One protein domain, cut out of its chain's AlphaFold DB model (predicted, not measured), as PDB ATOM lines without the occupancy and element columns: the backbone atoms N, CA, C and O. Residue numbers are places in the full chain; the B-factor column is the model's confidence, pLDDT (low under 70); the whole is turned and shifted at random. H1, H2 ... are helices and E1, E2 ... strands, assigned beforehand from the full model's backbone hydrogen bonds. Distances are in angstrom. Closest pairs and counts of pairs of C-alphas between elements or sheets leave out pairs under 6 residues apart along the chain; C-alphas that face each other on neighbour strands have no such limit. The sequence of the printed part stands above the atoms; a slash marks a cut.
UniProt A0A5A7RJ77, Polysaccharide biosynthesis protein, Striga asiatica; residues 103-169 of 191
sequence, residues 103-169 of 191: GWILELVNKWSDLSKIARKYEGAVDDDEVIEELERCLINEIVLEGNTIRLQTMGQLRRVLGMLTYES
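This is residues 103 to 169 of the 191 residues of the protein "Polysaccharide biosynthesis protein" of Striga asiatica (UniProt A0A5A7RJ77). H1 and H2 follow each other along one side, with the hairpin E1 E2 beside H1 and with H3 and H4 packed on H2. The 67 printed residues hold helices H1 H2 H3, antiparallel strands E1 E2, then helix H4: a mixed class. The whole is compact, radius of gyration of the C-alphas 11.2 A, spans 32 by 26 by 21 A.

H1, residues 103 to 110, and E1, residues 142 to 145, have closest C-alphas Trp 104 and Val 144, 5.7 A. H2, residues 112 to 121, only just touches H3, residues 132 to 137, with 3 pairs of C-alphas within 8 A, the closest Ile 118 and Glu 134, 6.8 A. H2 touches H4, residues 155 to 161, at a shallow tilt of 28 degrees, opposite ways; closest C-alphas Ala 119 and Leu 158, 7.0 A. E1 and E2, residues 148 to 151, form a hairpin; N 143 and O 150 are within hydrogen-bond range, 2.9 A. Every O i to N i+4 pair is within range in H1, H2, H3 and H4.

H1, 11.3 A long, begins at C-alpha 103 (-7.357, -22.180, 9.389); H2 measures 14.3 A. H4 ends at C-alpha 161 (-7.373, -38.498, 10.887).

The printed part has no cut and no long link. Residues 167 to 169 have pLDDT under 70.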
ATOM      1  N   GLY A 103      -8.767 -22.082   9.794       81.69
ATOM      2  CA  GLY A 103      -7.357 -22.180   9.389       81.69
ATOM      3  C   GLY A 103      -6.726 -23.564   9.608       81.69
ATOM      4  O   GLY A 103      -5.899 -23.993   8.800       81.69
ATOM      5  N   TRP A 104      -7.174 -24.314  10.624       85.12
ATOM      6  CA  TRP A 104      -6.657 -25.656  10.930       85.12
ATOM      7  C   TRP A 104      -6.883 -26.668   9.794       85.12
ATOM      8  O   TRP A 104      -6.066 -27.568   9.596       85.12
ATOM      9  N   ILE A 105      -7.937 -26.494   8.984       84.69
ATOM     10  CA  ILE A 105      -8.192 -27.338   7.805       84.69
ATOM     11  C   ILE A 105      -7.027 -27.214   6.823       84.69
ATOM     12  O   ILE A 105      -6.572 -28.202   6.251       84.69
ATOM     13  N   LEU A 106      -6.492 -26.006   6.648       78.06
ATOM     14  CA  LEU A 106      -5.387 -25.750   5.726       78.06
ATOM     15  C   LEU A 106      -4.084 -26.363   6.219       78.06
ATOM     16  O   LEU A 106      -3.322 -26.907   5.419       78.06
ATOM     17  N   GLU A 107      -3.828 -26.251   7.519       81.62
ATOM     18  CA  GLU A 107      -2.671 -26.869   8.160       81.62
ATOM     19  C   GLU A 107      -2.694 -28.385   7.982       81.62
ATOM     20  O   GLU A 107      -1.672 -28.972   7.629       81.62
ATOM     21  N   LEU A 108      -3.865 -29.004   8.153       86.56
ATOM     22  CA  LEU A 108      -4.049 -30.438   7.979       86.56
ATOM     23  C   LEU A 108      -3.867 -30.871   6.518       86.56
ATOM     24  O   LEU A 108      -3.116 -31.807   6.246       86.56
ATOM     25  N   VAL A 109      -4.471 -30.155   5.565       84.88
ATOM     26  CA  VAL A 109      -4.345 -30.453   4.126       84.88
ATOM     27  C   VAL A 109      -2.891 -30.401   3.657       84.88
ATOM     28  O   VAL A 109      -2.463 -31.249   2.874       84.88
ATOM     29  N   ASN A 110      -2.090 -29.459   4.168       82.12
ATOM     30  CA  ASN A 110      -0.666 -29.374   3.818       82.12
ATOM     31  C   ASN A 110       0.148 -30.593   4.292       82.12
ATOM     32  O   ASN A 110       1.220 -30.838   3.748       82.12
ATOM     33  N   LYS A 111      -0.350 -31.353   5.274       86.19
ATOM     34  CA  LYS A 111       0.312 -32.534   5.848       86.19
ATOM     35  C   LYS A 111      -0.098 -33.844   5.160       86.19
ATOM     36  O   LYS A 111       0.433 -34.898   5.496       86.19
ATOM     37  N   TRP A 112      -1.035 -33.813   4.202       87.69
ATOM     38  CA  TRP A 112      -1.648 -35.025   3.637       87.69
ATOM     39  C   TRP A 112      -0.650 -36.018   3.035       87.69
ATOM     40  O   TRP A 112      -0.764 -37.218   3.284       87.69
ATOM     41  N   SER A 113       0.316 -35.533   2.245       85.19
ATOM     42  CA  SER A 113       1.285 -36.404   1.565       85.19
ATOM     43  C   SER A 113       2.156 -37.157   2.569       85.19
ATOM     44  O   SER A 113       2.279 -38.376   2.479       85.19
ATOM     45  N   ASP A 114       2.694 -36.454   3.565       88.75
ATOM     46  CA  ASP A 114       3.562 -37.050   4.581       88.75
ATOM     47  C   ASP A 114       2.784 -38.008   5.489       88.75
ATOM     48  O   ASP A 114       3.210 -39.143   5.700       88.75
ATOM     49  N   LEU A 115       1.586 -37.613   5.936       91.12
ATOM     50  CA  LEU A 115       0.694 -38.486   6.706       91.12
ATOM     51  C   LEU A 115       0.328 -39.756   5.925       91.12
ATOM     52  O   LEU A 115       0.318 -40.846   6.495       91.12
ATOM     53  N   SER A 116       0.079 -39.640   4.617       90.19
ATOM     54  CA  SER A 116      -0.212 -40.791   3.757       90.19
ATOM     55  C   SER A 116       0.992 -41.722   3.609       90.19
ATOM     56  O   SER A 116       0.829 -42.941   3.663       90.19
ATOM     57  N   LYS A 117       2.204 -41.175   3.457       89.81
ATOM     58  CA  LYS A 117       3.449 -41.960   3.378       89.81
ATOM     59  C   LYS A 117       3.721 -42.722   4.667       89.81
ATOM     60  O   LYS A 117       4.039 -43.908   4.609       89.81
ATOM     61  N   ILE A 118       3.540 -42.069   5.816       90.31
ATOM     62  CA  ILE A 118       3.651 -42.723   7.123       90.31
ATOM     63  C   ILE A 118       2.607 -43.836   7.215       90.31
ATOM     64  O   ILE A 118       2.976 -44.985   7.416       90.31
ATOM     65  N   ALA A 119       1.327 -43.552   6.968       90.75
ATOM     66  CA  ALA A 119       0.271 -44.561   7.077       90.75
ATOM     67  C   ALA A 119       0.526 -45.801   6.200       90.75
ATOM     68  O   ALA A 119       0.255 -46.920   6.629       90.75
ATOM     69  N   ARG A 120       1.084 -45.614   4.997       88.31
ATOM     70  CA  ARG A 120       1.456 -46.714   4.093       88.31
ATOM     71  C   ARG A 120       2.660 -47.517   4.566       88.31
ATOM     72  O   ARG A 120       2.664 -48.731   4.411       88.31
ATOM     73  N   LYS A 121       3.670 -46.873   5.157       89.00
ATOM     74  CA  LYS A 121       4.824 -47.582   5.736       89.00
ATOM     75  C   LYS A 121       4.393 -48.596   6.803       89.00
ATOM     76  O   LYS A 121       5.050 -49.617   6.974       89.00
ATOM     77  N   TYR A 122       3.283 -48.313   7.479       89.69
ATOM     78  CA  TYR A 122       2.679 -49.148   8.515       89.69
ATOM     79  C   TYR A 122       1.414 -49.868   8.009       89.69
ATOM     80  O   TYR A 122       0.474 -50.127   8.766       89.69
ATOM     81  N   GLU A 123       1.350 -50.194   6.715       86.00
ATOM     82  CA  GLU A 123       0.280 -51.030   6.173       86.00
ATOM     83  C   GLU A 123       0.285 -52.407   6.866       86.00
ATOM     84  O   GLU A 123       1.308 -53.084   6.939       86.00
ATOM     85  N   GLY A 124      -0.860 -52.803   7.432       86.50
ATOM     86  CA  GLY A 124      -0.997 -54.031   8.231       86.50
ATOM     87  C   GLY A 124      -0.722 -53.887   9.735       86.50
ATOM     88  O   GLY A 124      -1.001 -54.829  10.473       86.50
ATOM     89  N   ALA A 125      -0.250 -52.726  10.203       92.12
ATOM     90  CA  ALA A 125      -0.080 -52.434  11.629       92.12
ATOM     91  C   ALA A 125      -1.416 -52.478  12.399       92.12
ATOM     92  O   ALA A 125      -2.478 -52.160  11.847       92.12
ATOM     93  N   VAL A 126      -1.392 -52.827  13.680       94.44
ATOM     94  CA  VAL A 126      -2.563 -52.697  14.561       94.44
ATOM     95  C   VAL A 126      -2.682 -51.263  15.081       94.44
ATOM     96  O   VAL A 126      -1.768 -50.458  14.937       94.44
ATOM     97  N   ASP A 127      -3.835 -50.903  15.639       95.12
ATOM     98  CA  ASP A 127      -4.095 -49.516  16.048       95.12
ATOM     99  C   ASP A 127      -3.155 -49.014  17.153       95.12
ATOM    100  O   ASP A 127      -2.849 -47.823  17.171       95.12
ATOM    101  N   ASP A 128      -2.677 -49.903  18.024       96.12
ATOM    102  CA  ASP A 128      -1.780 -49.562  19.134       96.12
ATOM    103  C   ASP A 128      -0.309 -49.424  18.708       96.12
ATOM    104  O   ASP A 128       0.516 -48.985  19.510       96.12
ATOM    105  N   ASP A 129       0.035 -49.762  17.459       95.50
ATOM    106  CA  ASP A 129       1.412 -49.650  16.975       95.50
ATOM    107  C   ASP A 129       1.859 -48.183  16.951       95.50
ATOM    108  O   ASP A 129       1.192 -47.302  16.387       95.50
ATOM    109  N   GLU A 130       3.015 -47.923  17.560       96.00
ATOM    110  CA  GLU A 130       3.599 -46.591  17.646       96.00
ATOM    111  C   GLU A 130       4.183 -46.143  16.300       96.00
ATOM    112  O   GLU A 130       4.936 -46.851  15.629       96.00
ATOM    113  N   VAL A 131       3.870 -44.902  15.936       93.88
ATOM    114  CA  VAL A 131       4.391 -44.201  14.749       93.88
ATOM    115  C   VAL A 131       5.023 -42.861  15.099       93.88
ATOM    116  O   VAL A 131       5.357 -42.076  14.211       93.88
ATOM    117  N   ILE A 132       5.182 -42.585  16.395       92.31
ATOM    118  CA  ILE A 132       5.638 -41.295  16.905       92.31
ATOM    119  C   ILE A 132       7.008 -40.898  16.352       92.31
ATOM    120  O   ILE A 132       7.174 -39.748  15.964       92.31
ATOM    121  N   GLU A 133       7.948 -41.838  16.219       90.75
ATOM    122  CA  GLU A 133       9.281 -41.547  15.676       90.75
ATOM    123  C   GLU A 133       9.207 -41.000  14.245       90.75
ATOM    124  O   GLU A 133       9.854 -40.009  13.913       90.75
ATOM    125  N   GLU A 134       8.364 -41.599  13.405       91.69
ATOM    126  CA  GLU A 134       8.181 -41.188  12.011       91.69
ATOM    127  C   GLU A 134       7.413 -39.878  11.890       91.69
ATOM    128  O   GLU A 134       7.763 -39.029  11.068       91.69
ATOM    129  N   LEU A 135       6.429 -39.661  12.758       91.00
ATOM    130  CA  LEU A 135       5.743 -38.379  12.857       91.00
ATOM    131  C   LEU A 135       6.688 -37.260  13.311       91.00
ATOM    132  O   LEU A 135       6.621 -36.156  12.773       91.00
ATOM    133  N   GLU A 136       7.585 -37.528  14.260       91.19
ATOM    134  CA  GLU A 136       8.594 -36.573  14.727       91.19
ATOM    135  C   GLU A 136       9.641 -36.286  13.645       91.19
ATOM    136  O   GLU A 136       9.966 -35.121  13.416       91.19
ATOM    137  N   ARG A 137      10.098 -37.301  12.896       88.25
ATOM    138  CA  ARG A 137      10.999 -37.109  11.741       88.25
ATOM    139  C   ARG A 137      10.381 -36.236  10.652       88.25
ATOM    140  O   ARG A 137      11.097 -35.459  10.025       88.25
ATOM    141  N   CYS A 138       9.072 -36.346  10.435       85.19
ATOM    142  CA  CYS A 138       8.341 -35.513   9.481       85.19
ATOM    143  C   CYS A 138       7.897 -34.155  10.052       85.19
ATOM    144  O   CYS A 138       7.378 -33.344   9.291       85.19
ATOM    145  N   LEU A 139       8.109 -33.878  11.347       86.75
ATOM    146  CA  LEU A 139       7.630 -32.675  12.050       86.75
ATOM    147  C   LEU A 139       6.087 -32.544  12.076       86.75
ATOM    148  O   LEU A 139       5.538 -31.450  11.940       86.75
ATOM    149  N   ILE A 140       5.373 -33.670  12.233       87.31
ATOM    150  CA  ILE A 140       3.895 -33.768  12.212       87.31
ATOM    151  C   ILE A 140       3.345 -34.507  13.452       87.31
ATOM    152  O   ILE A 140       2.206 -34.964  13.485       87.31
ATOM    153  N   ASN A 141       4.126 -34.619  14.522       86.81
ATOM    154  CA  ASN A 141       3.668 -35.237  15.770       86.81
ATOM    155  C   ASN A 141       2.518 -34.468  16.454       86.81
ATOM    156  O   ASN A 141       1.860 -35.028  17.328       86.81
ATOM    157  N   GLU A 142       2.228 -33.235  16.029       90.19
ATOM    158  CA  GLU A 142       1.078 -32.448  16.475       90.19
ATOM    159  C   GLU A 142       0.232 -31.919  15.298       90.19
ATOM    160  O   GLU A 142       0.727 -31.397  14.286       90.19
ATOM    161  N   ILE A 143      -1.090 -32.035  15.441       89.38
ATOM    162  CA  ILE A 143      -2.085 -31.453  14.532       89.38
ATOM    163  C   ILE A 143      -3.099 -30.635  15.325       89.38
ATOM    164  O   ILE A 143      -3.440 -30.989  16.448       89.38
ATOM    165  N   VAL A 144      -3.608 -29.554  14.742       87.31
ATOM    166  CA  VAL A 144      -4.698 -28.773  15.331       87.31
ATOM    167  C   VAL A 144      -6.003 -29.226  14.686       87.31
ATOM    168  O   VAL A 144      -6.108 -29.201  13.464       87.31
ATOM    169  N   LEU A 145      -6.990 -29.632  15.483       87.50
ATOM    170  CA  LEU A 145      -8.350 -29.943  15.033       87.50
ATOM    171  C   LEU A 145      -9.349 -29.158  15.883       87.50
ATOM    172  O   LEU A 145      -9.312 -29.239  17.108       87.50
ATOM    173  N   GLU A 146     -10.234 -28.392  15.240       83.62
ATOM    174  CA  GLU A 146     -11.264 -27.588  15.926       83.62
ATOM    175  C   GLU A 146     -10.697 -26.709  17.072       83.62
ATOM    176  O   GLU A 146     -11.334 -26.511  18.101       83.62
ATOM    177  N   GLY A 147      -9.472 -26.189  16.907       78.44
ATOM    178  CA  GLY A 147      -8.786 -25.360  17.913       78.44
ATOM    179  C   GLY A 147      -8.055 -26.136  19.016       78.44
ATOM    180  O   GLY A 147      -7.422 -25.517  19.868       78.44
ATOM    181  N   ASN A 148      -8.088 -27.469  18.987       86.44
ATOM    182  CA  ASN A 148      -7.379 -28.328  19.931       86.44
ATOM    183  C   ASN A 148      -6.128 -28.928  19.292       86.44
ATOM    184  O   ASN A 148      -6.205 -29.549  18.232       86.44
ATOM    185  N   THR A 149      -4.983 -28.801  19.964       90.75
ATOM    186  CA  THR A 149      -3.762 -29.513  19.575       90.75
ATOM    187  C   THR A 149      -3.853 -30.971  20.010       90.75
ATOM    188  O   THR A 149      -4.038 -31.277  21.187       90.75
ATOM    189  N   ILE A 150      -3.703 -31.876  19.051       91.00
ATOM    190  CA  ILE A 150      -3.719 -33.322  19.237       91.00
ATOM    191  C   ILE A 150      -2.334 -33.851  18.906       91.00
ATOM    192  O   ILE A 150      -1.819 -33.635  17.806       91.00
ATOM    193  N   ARG A 151      -1.757 -34.592  19.853       92.25
ATOM    194  CA  ARG A 151      -0.510 -35.318  19.638       92.25
ATOM    195  C   ARG A 151      -0.801 -36.671  18.995       92.25
ATOM    196  O   ARG A 151      -1.532 -37.484  19.561       92.25
ATOM    197  N   LEU A 152      -0.224 -36.903  17.825       93.38
ATOM    198  CA  LEU A 152      -0.288 -38.172  17.112       93.38
ATOM    199  C   LEU A 152       0.862 -39.072  17.578       93.38
ATOM    200  O   LEU A 152       2.014 -38.645  17.625       93.38
ATOM    201  N   GLN A 153       0.540 -40.308  17.946       94.69
ATOM    202  CA  GLN A 153       1.490 -41.270  18.509       94.69
ATOM    203  C   GLN A 153       1.320 -42.669  17.918       94.69
ATOM    204  O   GLN A 153       2.306 -43.380  17.753       94.69
ATOM    205  N   THR A 154       0.089 -43.051  17.580       96.12
ATOM    206  CA  THR A 154      -0.274 -44.420  17.188       96.12
ATOM    207  C   THR A 154      -0.931 -44.480  15.813       96.12
ATOM    208  O   THR A 154      -1.512 -43.498  15.328       96.12
ATOM    209  N   MET A 155      -0.894 -45.656  15.187       95.38
ATOM    210  CA  MET A 155      -1.584 -45.902  13.921       95.38
ATOM    211  C   MET A 155      -3.093 -45.694  14.015       95.38
ATOM    212  O   MET A 155      -3.695 -45.152  13.087       95.38
ATOM    213  N   GLY A 156      -3.709 -46.052  15.140       93.81
ATOM    214  CA  GLY A 156      -5.135 -45.841  15.372       93.81
ATOM    215  C   GLY A 156      -5.515 -44.360  15.374       93.81
ATOM    216  O   GLY A 156      -6.570 -43.991  14.856       93.81
ATOM    217  N   GLN A 157      -4.659 -43.480  15.902       94.25
ATOM    218  CA  GLN A 157      -4.866 -42.029  15.813       94.25
ATOM    219  C   GLN A 157      -4.705 -41.529  14.374       94.25
ATOM    220  O   GLN A 157      -5.544 -40.766  13.898       94.25
ATOM    221  N   LEU A 158      -3.680 -41.996  13.657       93.38
ATOM    222  CA  LEU A 158      -3.437 -41.612  12.266       93.38
ATOM    223  C   LEU A 158      -4.597 -42.020  11.338       93.38
ATOM    224  O   LEU A 158      -5.048 -41.221  10.518       93.38
ATOM    225  N   ARG A 159      -5.145 -43.229  11.515       91.75
ATOM    226  CA  ARG A 159      -6.320 -43.733  10.778       91.75
ATOM    227  C   ARG A 159      -7.591 -42.945  11.062       91.75
ATOM    228  O   ARG A 159      -8.409 -42.770  10.170       91.75
ATOM    229  N   ARG A 160      -7.771 -42.444  12.286       92.06
ATOM    230  CA  ARG A 160      -8.912 -41.569  12.603       92.06
ATOM    231  C   ARG A 160      -8.805 -40.215  11.917       92.06
ATOM    232  O   ARG A 160      -9.831 -39.611  11.638       92.06
ATOM    233  N   VAL A 161      -7.596 -39.752  11.614       92.94
ATOM    234  CA  VAL A 161      -7.373 -38.498  10.887       92.94
ATOM    235  C   VAL A 161      -7.574 -38.682   9.381       92.94
ATOM    236  O   VAL A 161      -8.207 -37.836   8.750       92.94
ATOM    237  N   LEU A 162      -7.070 -39.772   8.800       92.06
ATOM    238  CA  LEU A 162      -7.088 -40.015   7.353       92.06
ATOM    239  C   LEU A 162      -8.339 -40.788   6.902       92.06
ATOM    240  O   LEU A 162      -8.627 -41.869   7.400       92.06
ATOM    241  N   GLY A 163      -9.046 -40.256   5.905       86.56
ATOM    242  CA  GLY A 163     -10.150 -40.933   5.209       86.56
ATOM    243  C   GLY A 163      -9.714 -41.640   3.919       86.56
ATOM    244  O   GLY A 163     -10.274 -42.669   3.545       86.56
ATOM    245  N   MET A 164      -8.670 -41.130   3.253       86.69
ATOM    246  CA  MET A 164      -8.074 -41.728   2.053       86.69
ATOM    247  C   MET A 164      -6.560 -41.512   2.014       86.69
ATOM    248  O   MET A 164      -6.050 -40.481   2.456       86.69
ATOM    249  N   LEU A 165      -5.851 -42.465   1.406       81.06
ATOM    250  CA  LEU A 165      -4.397 -42.433   1.235       81.06
ATOM    251  C   LEU A 165      -4.012 -42.118  -0.215       81.06
ATOM    252  O   LEU A 165      -4.686 -42.542  -1.157       81.06
ATOM    253  N   THR A 166      -2.894 -41.416  -0.407       74.50
ATOM    254  CA  THR A 166      -2.253 -41.310  -1.726       74.50
ATOM    255  C   THR A 166      -1.692 -42.661  -2.158       74.50
ATOM    256  O   THR A 166      -0.884 -43.252  -1.440       74.50
ATOM    257  N   TYR A 167      -2.027 -43.107  -3.367       63.88
ATOM    258  CA  TYR A 167      -1.287 -44.183  -4.019       63.88
ATOM    259  C   TYR A 167      -0.046 -43.597  -4.701       63.88
ATOM    260  O   TYR A 167      -0.161 -42.882  -5.693       63.88
ATOM    261  N   GLU A 168       1.137 -43.895  -4.172       60.72
ATOM    262  CA  GLU A 168       2.395 -43.759  -4.914       60.72
ATOM    263  C   GLU A 168       2.787 -45.175  -5.362       60.72
ATOM    264  O   GLU A 168       3.068 -46.030  -4.517       60.72
ATOM    265  N   SER A 169       2.727 -45.455  -6.668       48.69
ATOM    266  CA  SER A 169       3.426 -46.617  -7.220       48.69
ATOM    267  C   SER A 169       4.919 -46.332  -7.160       48.69
ATOM    268  O   SER A 169       5.369 -45.322  -7.704       48.69
TER     269      SER A 169